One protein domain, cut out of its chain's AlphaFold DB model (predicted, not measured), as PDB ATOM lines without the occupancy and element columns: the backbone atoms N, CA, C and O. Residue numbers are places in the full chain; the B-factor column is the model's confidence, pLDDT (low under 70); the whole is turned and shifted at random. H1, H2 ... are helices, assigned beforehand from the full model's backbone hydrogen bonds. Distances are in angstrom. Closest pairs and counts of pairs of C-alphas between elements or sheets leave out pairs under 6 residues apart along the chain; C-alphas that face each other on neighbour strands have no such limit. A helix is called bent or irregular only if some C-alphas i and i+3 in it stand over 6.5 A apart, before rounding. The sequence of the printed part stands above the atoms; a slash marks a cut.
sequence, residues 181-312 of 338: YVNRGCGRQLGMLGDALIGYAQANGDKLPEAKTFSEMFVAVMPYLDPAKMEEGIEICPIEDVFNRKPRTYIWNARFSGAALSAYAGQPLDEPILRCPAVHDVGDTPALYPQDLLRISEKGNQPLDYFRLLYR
ATOM      1  N   TYR A 181      35.156  13.791 -28.842       84.00
ATOM      2  CA  TYR A 181      35.750  14.919 -28.106       84.00
ATOM      3  C   TYR A 181      35.760  16.229 -28.891       84.00
ATOM      4  O   TYR A 181      35.519  17.277 -28.302       84.00
ATOM      5  N   VAL A 182      35.955  16.181 -30.209       87.25
ATOM      6  CA  VAL A 182      35.922  17.389 -31.050       87.25
ATOM      7  C   VAL A 182      34.501  17.945 -31.118       87.25
ATOM      8  O   VAL A 182      34.287  19.144 -30.956       87.25
ATOM      9  N   ASN A 183      33.508  17.061 -31.259       85.94
ATOM     10  CA  ASN A 183      32.098  17.446 -31.196       85.94
ATOM     11  C   ASN A 183      31.732  18.039 -29.821       85.94
ATOM     12  O   ASN A 183      31.054  19.062 -29.753       85.94
ATOM     13  N   ARG A 184      32.236  17.454 -28.725       84.19
ATOM     14  CA  ARG A 184      32.052  17.989 -27.362       84.19
ATOM     15  C   ARG A 184      32.752  19.330 -27.151       84.19
ATOM     16  O   ARG A 184      32.216  20.159 -26.423       84.19
ATOM     17  N   GLY A 185      33.902  19.554 -27.789       88.62
ATOM     18  CA  GLY A 185      34.608  20.836 -27.764       88.62
ATOM     19  C   GLY A 185      33.722  21.986 -28.244       88.62
ATOM     20  O   GLY A 185      33.650  23.013 -27.582       88.62
ATOM     21  N   CYS A 186      32.934  21.767 -29.303       90.19
ATOM     22  CA  CYS A 186      31.958  22.752 -29.781       90.19
ATOM     23  C   CYS A 186      30.915  23.125 -28.710       90.19
ATOM     24  O   CYS A 186      30.627  24.302 -28.508       90.19
ATOM     25  N   GLY A 187      30.368  22.132 -28.000       88.94
ATOM     26  CA  GLY A 187      29.424  22.378 -26.905       88.94
ATOM     27  C   GLY A 187      30.064  23.126 -25.734       88.94
ATOM     28  O   GLY A 187      29.457  24.042 -25.191       88.94
ATOM     29  N   ARG A 188      31.311  22.782 -25.385       89.00
ATOM     30  CA  ARG A 188      32.074  23.473 -24.337       89.00
ATOM     31  C   ARG A 188      32.279  24.955 -24.666       89.00
ATOM     32  O   ARG A 188      32.019  25.788 -23.804       89.00
ATOM     33  N   GLN A 189      32.695  25.278 -25.890       92.31
ATOM     34  CA  GLN A 189      32.894  26.666 -26.325       92.31
ATOM     35  C   GLN A 189      31.583  27.462 -26.322       92.31
ATOM     36  O   GLN A 189      31.541  28.564 -25.781       92.31
ATOM     37  N   LEU A 190      30.485  26.882 -26.831       92.62
ATOM     38  CA  LEU A 190      29.153  27.494 -26.725       92.62
ATOM     39  C   LEU A 190      28.763  27.777 -25.274       92.62
ATOM     40  O   LEU A 190      28.077  28.760 -25.009       92.62
ATOM     41  N   GLY A 191      29.201  26.939 -24.338       90.31
ATOM     42  CA  GLY A 191      28.947  27.161 -22.928       90.31
ATOM     43  C   GLY A 191      29.736  28.263 -22.283       90.31
ATOM     44  O   GLY A 191      29.154  29.077 -21.584       90.31
ATOM     45  N   MET A 192      31.020  28.360 -22.594       92.00
ATOM     46  CA  MET A 192      31.828  29.502 -22.176       92.00
ATOM     47  C   MET A 192      31.260  30.821 -22.727       92.00
ATOM     48  O   MET A 192      31.187  31.812 -22.005       92.00
ATOM     49  N   LEU A 193      30.788  30.823 -23.982       94.81
ATOM     50  CA  LEU A 193      30.076  31.969 -24.562       94.81
ATOM     51  C   LEU A 193      28.745  32.243 -23.842       94.81
ATOM     52  O   LEU A 193      28.385  33.400 -23.646       94.81
ATOM     53  N   GLY A 194      28.028  31.198 -23.425       94.62
ATOM     54  CA  GLY A 194      26.810  31.314 -22.624       94.62
ATOM     55  C   GLY A 194      27.049  31.912 -21.239       94.62
ATOM     56  O   GLY A 194      26.343  32.841 -20.851       94.62
ATOM     57  N   ASP A 195      28.076  31.444 -20.532       92.50
ATOM     58  CA  ASP A 195      28.503  31.989 -19.239       92.50
ATOM     59  C   ASP A 195      28.855  33.482 -19.373       92.50
ATOM     60  O   ASP A 195      28.416  34.304 -18.566       92.50
ATOM     61  N   ALA A 196      29.572  33.861 -20.438       95.12
ATOM     62  CA  ALA A 196      29.915  35.256 -20.713       95.12
ATOM     63  C   ALA A 196      28.689  36.120 -21.058       95.12
ATOM     64  O   ALA A 196      28.594  37.260 -20.601       95.12
ATOM     65  N   LEU A 197      27.721  35.583 -21.812       96.75
ATOM     66  CA  LEU A 197      26.441  36.252 -22.081       96.75
ATOM     67  C   LEU A 197      25.653  36.512 -20.789       96.75
ATOM     68  O   LEU A 197      25.062  37.581 -20.640       96.75
ATOM     69  N   ILE A 198      25.666  35.567 -19.847       95.31
ATOM     70  CA  ILE A 198      25.021  35.731 -18.536       95.31
ATOM     71  C   ILE A 198      25.752  36.781 -17.705       95.31
ATOM     72  O   ILE A 198      25.100  37.662 -17.149       95.31
ATOM     73  N   GLY A 199      27.087  36.735 -17.656       95.38
ATOM     74  CA  GLY A 199      27.892  37.748 -16.972       95.38
ATOM     75  C   GLY A 199      27.623  39.156 -17.511       95.38
ATOM     76  O   GLY A 199      27.407  40.090 -16.735       95.38
ATOM     77  N   TYR A 200      27.530  39.290 -18.838       97.69
ATOM     78  CA  TYR A 200      27.124  40.534 -19.485       97.69
ATOM     79  C   TYR A 200      25.718  40.965 -19.051       97.69
ATOM     80  O   TYR A 200      25.535  42.111 -18.637       97.69
ATOM     81  N   ALA A 201      24.728  40.068 -19.108       97.12
ATOM     82  CA  ALA A 201      23.345  40.390 -18.757       97.12
ATOM     83  C   ALA A 201      23.206  40.820 -17.290       97.12
ATOM     84  O   ALA A 201      22.560  41.827 -17.000       97.12
ATOM     85  N   GLN A 202      23.877  40.130 -16.368       95.56
ATOM     86  CA  GLN A 202      23.904  40.486 -14.947       95.56
ATOM     87  C   GLN A 202      24.484  41.889 -14.715       95.56
ATOM     88  O   GLN A 202      23.965  42.640 -13.891       95.56
ATOM     89  N   ALA A 203      25.516  42.272 -15.471       97.31
ATOM     90  CA  ALA A 203      26.119  43.600 -15.383       97.31
ATOM     91  C   ALA A 203      25.297  44.709 -16.069       97.31
ATOM     92  O   ALA A 203      25.460  45.880 -15.731       97.31
ATOM     93  N   ASN A 204      24.411  44.360 -17.008       97.75
ATOM     94  CA  ASN A 204      23.684  45.309 -17.861       97.75
ATOM     95  C   ASN A 204      22.159  45.265 -17.659       97.75
ATOM     96  O   ASN A 204      21.388  45.526 -18.584       97.75
ATOM     97  N   GLY A 205      21.705  44.957 -16.440       96.44
ATOM     98  CA  GLY A 205      20.284  45.017 -16.083       96.44
ATOM     99  C   GLY A 205      19.432  43.971 -16.803       96.44
ATOM    100  O   GLY A 205      18.370  44.304 -17.322       96.44
ATOM    101  N   ASP A 206      19.919  42.730 -16.842       96.56
ATOM    102  CA  ASP A 206      19.298  41.551 -17.462       96.56
ATOM    103  C   ASP A 206      19.246  41.569 -19.002       96.56
ATOM    104  O   ASP A 206      18.659  40.686 -19.618       96.56
ATOM    105  N   LYS A 207      19.881  42.544 -19.661       97.62
ATOM    106  CA  LYS A 207      19.858  42.663 -21.127       97.62
ATOM    107  C   LYS A 207      20.994  41.906 -21.802       97.62
ATOM    108  O   LYS A 207      22.156  42.034 -21.420       97.62
ATOM    109  N   LEU A 208      20.669  41.197 -22.878       97.69
ATOM    110  CA  LEU A 208      21.660  40.665 -23.811       97.69
ATOM    111  C   LEU A 208      22.347  41.800 -24.601       97.69
ATOM    112  O   LEU A 208      21.781  42.891 -24.718       97.69
ATOM    113  N   PRO A 209      23.546  41.569 -25.170       98.12
ATOM    114  CA  PRO A 209      24.248  42.574 -25.967       98.12
ATOM    115  C   PRO A 209      23.404  43.119 -27.122       98.12
ATOM    116  O   PRO A 209      22.707  42.370 -27.811       98.12
ATOM    117  N   GLU A 210      23.499  44.425 -27.369       98.06
ATOM    118  CA  GLU A 210      22.925  45.051 -28.561       98.06
ATOM    119  C   GLU A 210      23.870  44.848 -29.752       98.06
ATOM    120  O   GLU A 210      24.759  45.657 -30.010       98.06
ATOM    121  N   ALA A 211      23.711  43.726 -30.452       97.81
ATOM    122  CA  ALA A 211      24.611  43.292 -31.514       97.81
ATOM    123  C   ALA A 211      23.842  42.771 -32.732       97.81
ATOM    124  O   ALA A 211      22.887  41.995 -32.616       97.81
ATOM    125  N   LYS A 212      24.304  43.145 -33.926       97.75
ATOM    126  CA  LYS A 212      23.784  42.652 -35.212       97.75
ATOM    127  C   LYS A 212      24.556  41.443 -35.719       97.75
ATOM    128  O   LYS A 212      24.020  40.651 -36.491       97.75
ATOM    129  N   THR A 213      25.811  41.303 -35.304       98.06
ATOM    130  CA  THR A 213      26.714  40.245 -35.763       98.06
ATOM    131  C   THR A 213      27.329  39.488 -34.594       98.06
ATOM    132  O   THR A 213      27.379  39.984 -33.469       98.06
ATOM    133  N   PHE A 214      27.841  38.284 -34.867       97.69
ATOM    134  CA  PHE A 214      28.582  37.521 -33.863       97.69
ATOM    135  C   PHE A 214      29.814  38.282 -33.368       97.69
ATOM    136  O   PHE A 214      30.076  38.276 -32.175       97.69
ATOM    137  N   SER A 215      30.535  38.976 -34.254       97.88
ATOM    138  CA  SER A 215      31.730  39.736 -33.871       97.88
ATOM    139  C   SER A 215      31.411  40.864 -32.890       97.88
ATOM    140  O   SER A 215      32.150  41.050 -31.929       97.88
ATOM    141  N   GLU A 216      30.322  41.607 -33.111       98.31
ATOM    142  CA  GLU A 216      29.872  42.664 -32.192       98.31
ATOM    143  C   GLU A 216      29.483  42.084 -30.829       98.31
ATOM    144  O   GLU A 216      29.920  42.585 -29.794       98.31
ATOM    145  N   MET A 217      28.716  40.989 -30.832       98.00
ATOM    146  CA  MET A 217      28.328  40.289 -29.607       98.00
ATOM    147  C   MET A 217      29.558  39.776 -28.855       98.00
ATOM    148  O   MET A 217      29.681  40.011 -27.656       98.00
ATOM    149  N   PHE A 218      30.492  39.132 -29.559       97.62
ATOM    150  CA  PHE A 218      31.700  38.560 -28.975       97.62
ATOM    151  C   PHE A 218      32.559  39.630 -28.299       97.62
ATOM    152  O   PHE A 218      32.949  39.451 -27.151       97.62
ATOM    153  N   VAL A 219      32.778  40.776 -28.955       97.62
ATOM    154  CA  VAL A 219      33.499  41.918 -28.364       97.62
ATOM    155  C   VAL A 219      32.817  42.414 -27.085       97.62
ATOM    156  O   VAL A 219      33.508  42.728 -26.117       97.62
ATOM    157  N   ALA A 220      31.480  42.456 -27.058       98.19
ATOM    158  CA  ALA A 220      30.723  42.908 -25.893       98.19
ATOM    159  C   ALA A 220      30.841  41.945 -24.698       98.19
ATOM    160  O   ALA A 220      30.960  42.397 -23.560       98.19
ATOM    161  N   VAL A 221      30.829  40.631 -24.944       97.44
ATOM    162  CA  VAL A 221      30.876  39.612 -23.877       97.44
ATOM    163  C   VAL A 221      32.293  39.191 -23.491       97.44
ATOM    164  O   VAL A 221      32.482  38.622 -22.420       97.44
ATOM    165  N   MET A 222      33.300  39.489 -24.316       96.31
ATOM    166  CA  MET A 222      34.697  39.108 -24.080       96.31
ATOM    167  C   MET A 222      35.234  39.504 -22.689       96.31
ATOM    168  O   MET A 222      35.908  38.672 -22.086       96.31
ATOM    169  N   PRO A 223      34.921  40.688 -22.114       96.69
ATOM    170  CA  PRO A 223      35.355  41.041 -20.756       96.69
ATOM    171  C   PRO A 223      34.811  40.124 -19.648       96.69
ATOM    172  O   PRO A 223      35.336  40.140 -18.538       96.69
ATOM    173  N   TYR A 224      33.761  39.351 -19.939       95.75
ATOM    174  CA  TYR A 224      33.100  38.431 -19.012       95.75
ATOM    175  C   TYR A 224      33.534  36.971 -19.216       95.75
ATOM    176  O   TYR A 224      33.053  36.088 -18.505       95.75
ATOM    177  N   LEU A 225      34.434  36.698 -20.168       93.44
ATOM    178  CA  LEU A 225      35.058  35.385 -20.307       93.44
ATOM    179  C   LEU A 225      36.088  35.175 -19.193       93.44
ATOM    180  O   LEU A 225      36.904  36.049 -18.916       93.44
ATOM    181  N   ASP A 226      36.077  33.987 -18.588       87.88
ATOM    182  CA  ASP A 226      37.088  33.570 -17.615       87.88
ATOM    183  C   ASP A 226      38.438  33.355 -18.329       87.88
ATOM    184  O   ASP A 226      38.565  32.396 -19.102       87.88
ATOM    185  N   PRO A 227      39.469  34.187 -18.072       87.19
ATOM    186  CA  PRO A 227      40.759  34.069 -18.749       87.19
ATOM    187  C   PRO A 227      41.441  32.720 -18.500       87.19
ATOM    188  O   PRO A 227      42.205  32.259 -19.342       87.19
ATOM    189  N   ALA A 228      41.154  32.060 -17.369       84.38
ATOM    190  CA  ALA A 228      41.718  30.749 -17.048       84.38
ATOM    191  C   ALA A 228      41.098  29.611 -17.878       84.38
ATOM    192  O   ALA A 228      41.666  28.520 -17.951       84.38
ATOM    193  N   LYS A 229      39.932  29.852 -18.488       79.75
ATOM    194  CA  LYS A 229      39.190  28.889 -19.314       79.75
ATOM    195  C   LYS A 229      39.170  29.261 -20.793       79.75
ATOM    196  O   LYS A 229      38.630  28.494 -21.587       79.75
ATOM    197  N   MET A 230      39.712  30.420 -21.156       79.88
ATOM    198  CA  MET A 230      39.701  30.913 -22.525       79.88
ATOM    199  C   MET A 230      40.583  30.020 -23.403       79.88
ATOM    200  O   MET A 230      41.809  30.031 -23.308       79.88
ATOM    201  N   GLU A 231      39.940  29.219 -24.249       79.50
ATOM    202  CA  GLU A 231      40.609  28.472 -25.311       79.50
ATOM    203  C   GLU A 231      40.896  29.427 -26.486       79.50
ATOM    204  O   GLU A 231      40.082  30.294 -26.816       79.50
ATOM    205  N   GLU A 232      42.063  29.289 -27.118       81.75
ATOM    206  CA  GLU A 232      42.390  30.044 -28.332       81.75
ATOM    207  C   GLU A 232      41.378  29.706 -29.441       81.75
ATOM    208  O   GLU A 232      41.070  28.536 -29.671       81.75
ATOM    209  N   GLY A 233      40.837  30.729 -30.114       87.56
ATOM    210  CA  GLY A 233      39.861  30.545 -31.191       87.56
ATOM    211  C   GLY A 233      38.464  30.113 -30.734       87.56
ATOM    212  O   GLY A 233      37.738  29.495 -31.511       87.56
ATOM    213  N   ILE A 234      38.061  30.434 -29.497       92.75
ATOM    214  CA  ILE A 234      36.714  30.171 -28.952       92.75
ATOM    215  C   ILE A 234      35.566  30.695 -29.841       92.75
ATOM    216  O   ILE A 234      34.437  30.210 -29.762       92.75
ATOM    217  N   GLU A 235      35.834  31.673 -30.708       94.81
ATOM    218  CA  GLU A 235      34.889  32.170 -31.708       94.81
ATOM    219  C   GLU A 235      34.507  31.149 -32.798       94.81
ATOM    220  O   GLU A 235      33.492  31.342 -33.478       94.81
ATOM    221  N   ILE A 236      35.297  30.086 -32.995       95.25
ATOM    222  CA  ILE A 236      35.184  29.135 -34.106       95.25
ATOM    223  C   ILE A 236      34.961  27.720 -33.572       95.25
ATOM    224  O   ILE A 236      35.751  27.184 -32.801       95.25
ATOM    225  N   CYS A 237      33.933  27.051 -34.098       93.19
ATOM    226  CA  CYS A 237      33.700  25.641 -33.810       93.19
ATOM    227  C   CYS A 237      34.925  24.778 -34.199       93.19
ATOM    228  O   CYS A 237      35.362  24.854 -35.351       93.19
ATOM    229  N   PRO A 238      35.390  23.835 -33.354       92.56
ATOM    230  CA  PRO A 238      36.527  22.965 -33.679       92.56
ATOM    231  C   PRO A 238      36.350  22.142 -34.968       92.56
ATOM    232  O   PRO A 238      37.316  21.736 -35.605       92.56
ATOM    233  N   ILE A 239      35.104  21.875 -35.375       93.00
ATOM    234  CA  ILE A 239      34.790  21.183 -36.632       93.00
ATOM    235  C   ILE A 239      34.998  22.112 -37.835       93.00
ATOM    236  O   ILE A 239      35.530  21.675 -38.854       93.00
ATOM    237  N   GLU A 240      34.582  23.379 -37.726       94.50
ATOM    238  CA  GLU A 240      34.847  24.389 -38.759       94.50
ATOM    239  C   GLU A 240      36.351  24.578 -38.936       94.50
ATOM    240  O   GLU A 240      36.829  24.546 -40.069       94.50
ATOM    241  N   ASP A 241      37.077  24.710 -37.825       93.25
ATOM    242  CA  ASP A 241      38.520  24.935 -37.825       93.25
ATOM    243  C   ASP A 241      39.271  23.813 -38.555       93.25
ATOM    244  O   ASP A 241      40.089  24.046 -39.442       93.25
ATOM    245  N   VAL A 242      38.903  22.559 -38.280       92.38
ATOM    246  CA  VAL A 242      39.570  21.400 -38.882       92.38
ATOM    247  C   VAL A 242      39.190  21.199 -40.353       92.38
ATOM    248  O   VAL A 242      40.065  20.916 -41.176       92.38
ATOM    249  N   PHE A 243      37.904  21.288 -40.709       93.81
ATOM    250  CA  PHE A 243      37.402  20.794 -42.002       93.81
ATOM    251  C   PHE A 243      37.105  21.870 -43.046       93.81
ATOM    252  O   PHE A 243      36.851  21.515 -44.201       93.81
ATOM    253  N   ASN A 244      37.148  23.159 -42.698       94.06
ATOM    254  CA  ASN A 244      36.885  24.241 -43.644       94.06
ATOM    255  C   ASN A 244      38.133  25.092 -43.885       94.06
ATOM    256  O   ASN A 244      38.850  25.469 -42.972       94.06
ATOM    257  N   ARG A 245      38.383  25.448 -45.154       91.75
ATOM    258  CA  ARG A 245      39.506  26.336 -45.528       91.75
ATOM    259  C   ARG A 245      39.378  27.744 -44.961       91.75
ATOM    260  O   ARG A 245      40.361  28.463 -44.856       91.75
ATOM    261  N   LYS A 246      38.137  28.158 -44.729       94.25
ATOM    262  CA  LYS A 246      37.768  29.438 -44.141       94.25
ATOM    263  C   LYS A 246      36.790  29.112 -43.019       94.25
ATOM    264  O   LYS A 246      35.588  29.085 -43.293       94.25
ATOM    265  N   PRO A 247      37.303  28.746 -41.833       94.62
ATOM    266  CA  PRO A 247      36.461  28.441 -40.692       94.62
ATOM    267  C   PRO A 247      35.516  29.608 -40.422       94.62
ATOM    268  O   PRO A 247      35.907  30.774 -40.512       94.62
ATOM    269  N   ARG A 248      34.250  29.295 -40.159       96.25
ATOM    270  CA  ARG A 248      33.243  30.301 -39.815       96.25
ATOM    271  C   ARG A 248      33.084  30.377 -38.306       96.25
ATOM    272  O   ARG A 248      33.141  29.356 -37.623       96.25
ATOM    273  N   THR A 249      32.827  31.580 -37.811       97.12
ATOM    274  CA  THR A 249      32.467  31.778 -36.410       97.12
ATOM    275  C   THR A 249      31.066  31.247 -36.129       97.12
ATOM    276  O   THR A 249      30.273  31.004 -37.047       97.12
ATOM    277  N   TYR A 250      30.725  31.128 -34.850       97.44
ATOM    278  CA  TYR A 250      29.340  30.927 -34.437       97.44
ATOM    279  C   TYR A 250      28.402  32.004 -35.008       97.44
ATOM    280  O   TYR A 250      28.814  33.115 -35.352       97.44
ATOM    281  N   ILE A 251      27.123  31.650 -35.142       97.81
ATOM    282  CA  ILE A 251      26.087  32.531 -35.680       97.81
ATOM    283  C   ILE A 251      25.271  33.081 -34.515       97.81
ATOM    284  O   ILE A 251      24.607  32.319 -33.815       97.81
ATOM    285  N   TRP A 252      25.315  34.400 -34.340       97.81
ATOM    286  CA  TRP A 252      24.462  35.149 -33.420       97.81
ATOM    287  C   TRP A 252      23.094  35.426 -34.045       97.81
ATOM    288  O   TRP A 252      23.015  35.905 -35.178       97.81
ATOM    289  N   ASN A 253      22.023  35.154 -33.301       97.50
ATOM    290  CA  ASN A 253      20.672  35.513 -33.707       97.50
ATOM    291  C   ASN A 253      20.314  36.916 -33.186       97.50
ATOM    292  O   ASN A 253      19.945  37.102 -32.028       97.50
ATOM    293  N   ALA A 254      20.381  37.906 -34.081       97.19
ATOM    294  CA  ALA A 254      20.137  39.314 -33.767       97.19
ATOM    295  C   ALA A 254      18.720  39.618 -33.245       97.19
ATOM    296  O   ALA A 254      18.501  40.690 -32.688       97.19
ATOM    297  N   ARG A 255      17.762  38.688 -33.354       95.88
ATOM    298  CA  ARG A 255      16.436  38.826 -32.730       95.88
ATOM    299  C   ARG A 255      16.514  38.962 -31.205       95.88
ATOM    300  O   ARG A 255      15.637  39.581 -30.611       95.88
ATOM    301  N   PHE A 256      17.551  38.399 -30.586       96.06
ATOM    302  CA  PHE A 256      17.781  38.466 -29.140       96.06
ATOM    303  C   PHE A 256      18.568  39.717 -28.706       96.06
ATOM    304  O   PHE A 256      18.814  39.910 -27.519       96.06
ATOM    305  N   SER A 257      18.967  40.573 -29.651       97.44
ATOM    306  CA  SER A 257      19.747  41.787 -29.392       97.44
ATOM    307  C   SER A 257      19.027  42.739 -28.434       97.44
ATOM    308  O   SER A 257      17.915  43.177 -28.723       97.44
ATOM    309  N   GLY A 258      19.666  43.084 -27.312       96.88
ATOM    310  CA  GLY A 258      19.119  44.007 -26.305       96.88
ATOM    311  C   GLY A 258      17.917  43.477 -25.512       96.88
ATOM    312  O   GLY A 258      17.394  44.185 -24.648       96.88
ATOM    313  N   ALA A 259      17.459  42.253 -25.790       95.69
ATOM    314  CA  ALA A 259      16.327  41.661 -25.100       95.69
ATOM    315  C   ALA A 259      16.701  41.269 -23.665       95.69
ATOM    316  O   ALA A 259      17.830  40.853 -23.397       95.69
ATOM    317  N   ALA A 260      15.742  41.392 -22.746       95.44
ATOM    318  CA  ALA A 260      15.912  40.924 -21.378       95.44
ATOM    319  C   ALA A 260      15.919  39.388 -21.347       95.44
ATOM    320  O   ALA A 260      15.034  38.758 -21.930       95.44
ATOM    321  N   LEU A 261      16.885  38.777 -20.664       91.81
ATOM    322  CA  LEU A 261      17.004  37.324 -20.575       91.81
ATOM    323  C   LEU A 261      15.792  36.709 -19.852       91.81
ATOM    324  O   LEU A 261      15.266  35.681 -20.285       91.81
ATOM    325  N   SER A 262      15.288  37.382 -18.815       92.31
ATOM    326  CA  SER A 262      14.076  36.992 -18.082       92.31
ATOM    327  C   SER A 262      12.803  36.988 -18.934       92.31
ATOM    328  O   SER A 262      11.869  36.253 -18.609       92.31
ATOM    329  N   ALA A 263      12.761  37.719 -20.056       91.31
ATOM    330  CA  ALA A 263      11.607  37.717 -20.962       91.31
ATOM    331  C   ALA A 263      11.349  36.338 -21.596       91.31
ATOM    332  O   ALA A 263      10.265  36.087 -22.121       91.31
ATOM    333  N   TYR A 264      12.333  35.438 -21.529       88.38
ATOM    334  CA  TYR A 264      12.258  34.081 -22.062       88.38
ATOM    335  C   TYR A 264      11.984  33.019 -20.988       88.38
ATOM    336  O   TYR A 264      11.953  31.823 -21.292       88.38
ATOM    337  N   ALA A 265      11.767  33.425 -19.731       85.19
ATOM    338  CA  ALA A 265      11.417  32.506 -18.659       85.19
ATOM    339  C   ALA A 265      10.042  31.863 -18.917       85.19
ATOM    340  O   ALA A 265       9.039  32.542 -19.119       85.19
ATOM    341  N   GLY A 266       9.994  30.529 -18.915       77.00
ATOM    342  CA  GLY A 266       8.747  29.767 -19.037       77.00
ATOM    343  C   GLY A 266       8.206  29.571 -20.459       77.00
ATOM    344  O   GLY A 266       7.178  28.913 -20.604       77.00
ATOM    345  N   GLN A 267       8.881  30.064 -21.503       74.81
ATOM    346  CA  GLN A 267       8.507  29.795 -22.898       74.81
ATOM    347  C   GLN A 267       9.609  28.989 -23.600       74.81
ATOM    348  O   GLN A 267      10.738  29.477 -23.706       74.81
ATOM    349  N   PRO A 268       9.337  27.760 -24.080       72.88
ATOM    350  CA  PRO A 268      10.252  27.096 -24.995       72.88
ATOM    351  C   PRO A 268      10.280  27.891 -26.303       72.88
ATOM    352  O   PRO A 268       9.243  28.207 -26.880       72.88
ATOM    353  N   LEU A 269      11.480  28.250 -26.737       81.81
ATOM    354  CA  LEU A 269      11.726  28.894 -28.015       81.81
ATOM    355  C   LEU A 269      12.493  27.910 -28.877       81.81
ATOM    356  O   LEU A 269      13.532  27.402 -28.460       81.81
ATOM    357  N   ASP A 270      11.997  27.702 -30.090       86.50
ATOM    358  CA  ASP A 270      12.614  26.797 -31.062       86.50
ATOM    359  C   ASP A 270      13.825  27.436 -31.767       86.50
ATOM    360  O   ASP A 270      14.528  26.789 -32.544       86.50
ATOM    361  N   GLU A 271      14.106  28.711 -31.482       91.19
ATOM    362  CA  GLU A 271      15.205  29.468 -32.075       91.19
ATOM    363  C   GLU A 271      16.397  29.603 -31.113       91.19
ATOM    364  O   GLU A 271      16.231  30.074 -29.983       91.19
ATOM    365  N   PRO A 272      17.620  29.263 -31.560       94.38
ATOM    366  CA  PRO A 272      18.815  29.431 -30.749       94.38
ATOM    367  C   PRO A 272      19.308  30.884 -30.744       94.38
ATOM    368  O   PRO A 272      19.179  31.609 -31.734       94.38
ATOM    369  N   ILE A 273      19.945  31.271 -29.637       95.75
ATOM    370  CA  ILE A 273      20.694  32.527 -29.477       95.75
ATOM    371  C   ILE A 273      22.020  32.441 -30.238       95.75
ATOM    372  O   ILE A 273      22.377  33.349 -30.990       95.75
ATOM    373  N   LEU A 274      22.734  31.325 -30.060       96.50
ATOM    374  CA  LEU A 274      23.959  31.006 -30.788       96.50
ATOM    375  C   LEU A 274      23.824  29.657 -31.474       96.50
ATOM    376  O   LEU A 274      23.402  28.679 -30.863       96.50
ATOM    377  N   ARG A 275      24.231  29.583 -32.738       95.06
ATOM    378  CA  ARG A 275      24.213  28.339 -33.509       95.06
ATOM    379  C   ARG A 275      25.588  28.030 -34.087       95.06
ATOM    380  O   ARG A 275      26.248  28.909 -34.644       95.06
ATOM    381  N   CYS A 276      25.991  26.764 -34.010       94.56
ATOM    382  CA  CYS A 276      27.153  26.270 -34.735       94.56
ATOM    383  C   CYS A 276      26.884  26.254 -36.257       94.56
ATOM    384  O   CYS A 276      25.860  25.716 -36.692       94.56
ATOM    385  N   PRO A 277      27.777  26.811 -37.095       95.00
ATOM    386  CA  PRO A 277      27.613  26.792 -38.548       95.00
ATOM    387  C   PRO A 277      28.007  25.447 -39.192       95.00
ATOM    388  O   PRO A 277      27.659  25.214 -40.356       95.00
ATOM    389  N   ALA A 278      28.738  24.582 -38.475       91.69
ATOM    390  CA  ALA A 278      29.244  23.317 -39.001       91.69
ATOM    391  C   ALA A 278      28.166  22.235 -39.091       91.69
ATOM    392  O   ALA A 278      27.246  22.154 -38.282       91.69
ATOM    393  N   VAL A 279      28.357  21.332 -40.055       86.12
ATOM    394  CA  VAL A 279      27.613  20.072 -40.141       86.12
ATOM    395  C   VAL A 279      28.362  19.011 -39.342       86.12
ATOM    396  O   VAL A 279      29.414  18.533 -39.790       86.12
ATOM    397  N   HIS A 280      27.807  18.650 -38.187       83.88
ATOM    398  CA  HIS A 280      28.302  17.587 -37.320       83.88
ATOM    399  C   HIS A 280      27.890  16.215 -37.871       83.88
ATOM    400  O   HIS A 280      26.760  16.031 -38.312       83.88
ATOM    401  N   ASP A 281      28.814  15.251 -37.877       72.38
ATOM    402  CA  ASP A 281      28.541  13.891 -38.373       72.38
ATOM    403  C   ASP A 281      27.795  13.022 -37.332       72.38
ATOM    404  O   ASP A 281      27.397  11.899 -37.637       72.38
ATOM    405  N   VAL A 282      27.616  13.522 -36.100       72.19
ATOM    406  CA  VAL A 282      26.988  12.811 -34.976       72.19
ATOM    407  C   VAL A 282      26.028  13.748 -34.240       72.19
ATOM    408  O   VAL A 282      26.476  14.726 -33.647       72.19
ATOM    409  N   GLY A 283      24.737  13.401 -34.226       72.50
ATOM    410  CA  GLY A 283      23.699  14.118 -33.477       72.50
ATOM    411  C   GLY A 283      23.267  15.448 -34.097       72.50
ATOM    412  O   GLY A 283      23.619  15.770 -35.234       72.50
ATOM    413  N   ASP A 284      22.483  16.207 -33.333       79.25
ATOM    414  CA  ASP A 284      22.023  17.532 -33.735       79.25
ATOM    415  C   ASP A 284      23.161  18.555 -33.710       79.25
ATOM    416  O   ASP A 284      24.145  18.437 -32.975       79.25
ATOM    417  N   THR A 285      23.022  19.590 -34.539       85.62
ATOM    418  CA  THR A 285      23.998  20.682 -34.578       85.62
ATOM    419  C   THR A 285      23.973  21.430 -33.241       85.62
ATOM    420  O   THR A 285      22.914  21.942 -32.878       85.62
ATOM    421  N   PRO A 286      25.111  21.549 -32.530       89.06
ATOM    422  CA  PRO A 286      25.187  22.276 -31.273       89.06
ATOM    423  C   PRO A 286      24.654  23.701 -31.414       89.06
ATOM    424  O   PRO A 286      25.046  24.451 -32.318       89.06
ATOM    425  N   ALA A 287      23.779  24.076 -30.494       92.81
ATOM    426  CA  ALA A 287      23.221  25.408 -30.407       92.81
ATOM    427  C   ALA A 287      22.941  25.752 -28.941       92.81
ATOM    428  O   ALA A 287      22.804  24.862 -28.103       92.81
ATOM    429  N   LEU A 288      22.901  27.046 -28.645       92.81
ATOM    430  CA  LEU A 288      22.627  27.593 -27.326       92.81
ATOM    431  C   LEU A 288      21.280  28.307 -27.366       92.81
ATOM    432  O   LEU A 288      21.106  29.251 -28.143       92.81
ATOM    433  N   TYR A 289      20.346  27.870 -26.532       93.56
ATOM    434  CA  TYR A 289      18.997  28.420 -26.462       93.56
ATOM    435  C   TYR A 289      18.815  29.328 -25.235       93.56
ATOM    436  O   TYR A 289      19.558  29.207 -24.257       93.56
ATOM    437  N   PRO A 290      17.796  30.209 -25.225       93.12
ATOM    438  CA  PRO A 290      17.506  31.057 -24.065       93.12
ATOM    439  C   PRO A 290      17.287  30.269 -22.767       93.12
ATOM    440  O   PRO A 290      17.740  30.678 -21.701       93.12
ATOM    441  N   GLN A 291      16.651  29.096 -22.847       90.31
ATOM    442  CA  GLN A 291      16.395  28.250 -21.677       90.31
ATOM    443  C   GLN A 291      17.685  27.639 -21.120       90.31
ATOM    444  O   GLN A 291      17.743  27.308 -19.935       90.31
ATOM    445  N   ASP A 292      18.715  27.490 -21.955       89.38
ATOM    446  CA  ASP A 292      20.019  27.013 -21.507       89.38
ATOM    447  C   ASP A 292      20.706  28.097 -20.678       89.38
ATOM    448  O   ASP A 292      21.190  27.795 -19.590       89.38
ATOM    449  N   LEU A 293      20.644  29.360 -21.118       90.81
ATOM    450  CA  LEU A 293      21.160  30.502 -20.357       90.81
ATOM    451  C   LEU A 293      20.458  30.663 -19.000       90.81
ATOM    452  O   LEU A 293      21.119  30.812 -17.974       90.81
ATOM    453  N   LEU A 294      19.125  30.572 -18.972       89.44
ATOM    454  CA  LEU A 294      18.352  30.635 -17.724       89.44
ATOM    455  C   LEU A 294      18.741  29.503 -16.764       89.44
ATOM    456  O   LEU A 294      19.006  29.743 -15.587       89.44
ATOM    457  N   ARG A 295      18.873  28.274 -17.278       85.31
ATOM    458  CA  ARG A 295      19.294  27.116 -16.480       85.31
ATOM    459  C   ARG A 295      20.709  27.274 -15.919       85.31
ATOM    460  O   ARG A 295      20.960  26.822 -14.803       85.31
ATOM    461  N   ILE A 296      21.634  27.856 -16.685       81.94
ATOM    462  CA  ILE A 296      22.995  28.155 -16.214       81.94
ATOM    463  C   ILE A 296      22.934  29.167 -15.072       81.94
ATOM    464  O   ILE A 296      23.528  28.934 -14.018       81.94
ATOM    465  N   SER A 297      22.162  30.243 -15.256       84.62
ATOM    466  CA  SER A 297      21.996  31.292 -14.250       84.62
ATOM    467  C   SER A 297      21.419  30.749 -12.935       84.62
ATOM    468  O   SER A 297      21.886  31.126 -11.863       84.62
ATOM    469  N   GLU A 298      20.443  29.837 -12.992       84.50
ATOM    470  CA  GLU A 298      19.814  29.231 -11.806       84.50
ATOM    471  C   GLU A 298      20.738  28.268 -11.043       84.50
ATOM    472  O   GLU A 298      20.643  28.150  -9.821       84.50
ATOM    473  N   LYS A 299      21.631  27.556 -11.743       73.88
ATOM    474  CA  LYS A 299      22.478  26.510 -11.144       73.88
ATOM    475  C   LYS A 299      23.801  27.010 -10.563       73.88
ATOM    476  O   LYS A 299      24.555  26.198 -10.028       73.88
ATOM    477  N   GLY A 300      24.080  28.313 -10.640       61.16
ATOM    478  CA  GLY A 300      25.199  28.960  -9.951       61.16
ATOM    479  C   GLY A 300      26.568  28.361 -10.283       61.16
ATOM    480  O   GLY A 300      27.168  27.699  -9.439       61.16
ATOM    481  N   ASN A 301      27.065  28.599 -11.502       53.59
ATOM    482  CA  ASN A 301      28.402  28.208 -11.987       53.59
ATOM    483  C   ASN A 301      28.794  26.730 -11.810       53.59
ATOM    484  O   ASN A 301      29.955  26.377 -12.040       53.59
ATOM    485  N   GLN A 302      27.869  25.834 -11.443       53.81
ATOM    486  CA  GLN A 302      28.126  24.411 -11.604       53.81
ATOM    487  C   GLN A 302      28.342  24.174 -13.097       53.81
ATOM    488  O   GLN A 302      27.457  24.547 -13.874       53.81
ATOM    489  N   PRO A 303      29.492  23.605 -13.511       49.97
ATOM    490  CA  PRO A 303      29.732  23.318 -14.909       49.97
ATOM    491  C   PRO A 303      28.548  22.489 -15.362       49.97
ATOM    492  O   PRO A 303      28.310  21.398 -14.837       49.97
ATOM    493  N   LEU A 304      27.747  23.059 -16.266       52.44
ATOM    494  CA  LEU A 304      26.705  22.315 -16.939       52.44
ATOM    495  C   LEU A 304      27.358  21.008 -17.349       52.44
ATOM    496  O   LEU A 304      28.402  21.011 -18.008       52.44
ATOM    497  N   ASP A 305      26.762  19.899 -16.936       52.62
ATOM    498  CA  ASP A 305      27.104  18.607 -17.490       52.62
ATOM    499  C   ASP A 305      26.600  18.658 -18.943       52.62
ATOM    500  O   ASP A 305      25.490  18.236 -19.275       52.62
ATOM    501  N   TYR A 306      27.380  19.351 -19.786       51.09
ATOM    502  CA  TYR A 306      27.064  19.852 -21.128       51.09
ATOM    503  C   TYR A 306      26.644  18.713 -22.057       51.09
ATOM    504  O   TYR A 306      25.965  18.919 -23.062       51.09
ATOM    505  N   PHE A 307      26.976  17.486 -21.655       47.09
ATOM    506  CA  PHE A 307      26.425  16.243 -22.165       47.09
ATOM    507  C   PHE A 307      24.903  16.250 -22.304       47.09
ATOM    508  O   PHE A 307      24.410  15.744 -23.305       47.09
ATOM    509  N   ARG A 308      24.147  16.849 -21.377       52.12
ATOM    510  CA  ARG A 308      22.678  16.900 -21.481       52.12
ATOM    511  C   ARG A 308      22.153  17.919 -22.492       52.12
ATOM    512  O   ARG A 308      21.006  17.786 -22.901       52.12
ATOM    513  N   LEU A 309      22.951  18.912 -22.896       49.41
ATOM    514  CA  LEU A 309      22.547  19.883 -23.921       49.41
ATOM    515  C   LEU A 309      22.716  19.332 -25.339       49.41
ATOM    516  O   LEU A 309      21.886  19.604 -26.195       49.41
ATOM    517  N   LEU A 310      23.739  18.503 -25.569       46.94
ATOM    518  CA  LEU A 310      23.962  17.830 -26.856       46.94
ATOM    519  C   LEU A 310      23.177  16.516 -27.005       46.94
ATOM    520  O   LEU A 310      22.943  16.066 -28.121       46.94
ATOM    521  N   TYR A 311      22.775  15.902 -25.889       48.41
ATOM    522  CA  TYR A 311      21.995  14.660 -25.845       48.41
ATOM    523  C   TYR A 311      20.666  14.855 -25.113       48.41
ATOM    524  O   TYR A 311      20.257  14.016 -24.304       48.41
ATOM    525  N   ARG A 312      19.973  15.964 -25.390       46.81
ATOM    526  CA  ARG A 312      18.529  16.028 -25.155       46.81
ATOM    527  C   ARG A 312      17.919  14.918 -26.033       46.81
ATOM    528  O   ARG A 312      17.870  15.041 -27.243       46.81
TER     529      ARG A 312
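Overview. This is residues 181 to 312 of the 338 residues of an uncharacterized protein of Candidatus Abyssubacteria bacterium SURF_17 (UniProt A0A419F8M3). One long helix, H1, runs through the middle of the model, and shorter helices and long looping links wrap round it. H2 crosses H1 on one side and H5 crosses it on roughly the opposite side; H3 packs on the first part of H1, on about the same side as H2, and the four-residue H4 packs on H5. The long links after H3 and H4 cover a further side of H1, where short antiparallel pairings tie residues 274 to 275 to residues 251 to 252 and to residues 287 to 288. The printed part has 132 residues, with six named helices, H1 to H6 in chain order, and no named strand; the class is all helix, though under half of the residues, 58 of 132, are in named elements. The whole is compact, with a radius of gyration of the C-alphas of 13.8 A, and spans 39 by 29 by 29 A.

Arrangement. Begin with H1, residues 181 to 203, the hub, which touches four other helices. Look at its residues 193 to 200, which alone touch H2, residues 214 to 224; the closest C-alphas are those of Ala 196 and Tyr 224, 4.8 A apart. The two lines stand about perpendicular, but only just, at 71 degrees. With residues 194 to 198 alone H1 touches H5, residues 290 to 299, about perpendicular at 77 degrees; the closest C-alphas are those of Gly 194 and Leu 293, 6.1 A apart. With residues 182 to 186 alone it touches H3, residues 238 to 243, at a steep tilt of 44 degrees, opposite ways; the closest C-alphas, of Cys 186 and Pro 238, are 6.0 A apart. The helix packing is mostly crossed: of these three pairs, 0 are at a shallow tilt. H1 only just touches H6, residues 307 to 310, with 3 pairs of C-alphas within 8 A, on residues 184 to 187 of H1 alone; the closest are those of Gly 187 and Leu 310, 7.1 A apart. H4, residues 261 to 264, touches H5, where the closest C-alphas, of Tyr 264 and Pro 290, are 6.4 A apart. H2 and H5 are apart, and so are H3 and H6. Every O i to N i+4 pair is within hydrogen-bond range in H3 and H5, against 18 of 19 in H1 and 5 of 7 in H2. H4 and H6 are too short for such a pair; the one O i to N i+3 pair is within range in H4 and not in H6.

Along the chain. Find C-alpha 181 at (35.750, 14.919, -28.106); from there H1 runs 32.8 A to C-alpha 203 at (26.119, 43.600, -15.383). H2 follows from Phe 214 to Tyr 224, 15.5 A, and is irregular: C-alphas 220 and 223 are 7.2 A apart. Next come H3, Pro 238 to Phe 243, and H4, Leu 261 to Tyr 264. H5 runs 14.6 A from Pro 290 to Lys 299, and H6 goes from Phe 307 to Leu 310, whose C-alpha is at (23.962, 17.830, -26.856).

Size, cuts and confidence. Look for the two C-alphas farthest apart at Arg 245 and Gly 266, 40.7 A. The printed part has no cut. The links from H2 to H3, H3 to H4 and H4 to H5 are long, with 13, 17 and 25 residues; those from H1 to H2 and H5 to H6 are short. The mean pLDDT of the printed part is 87.4, and residues 300 to 312 are under 70.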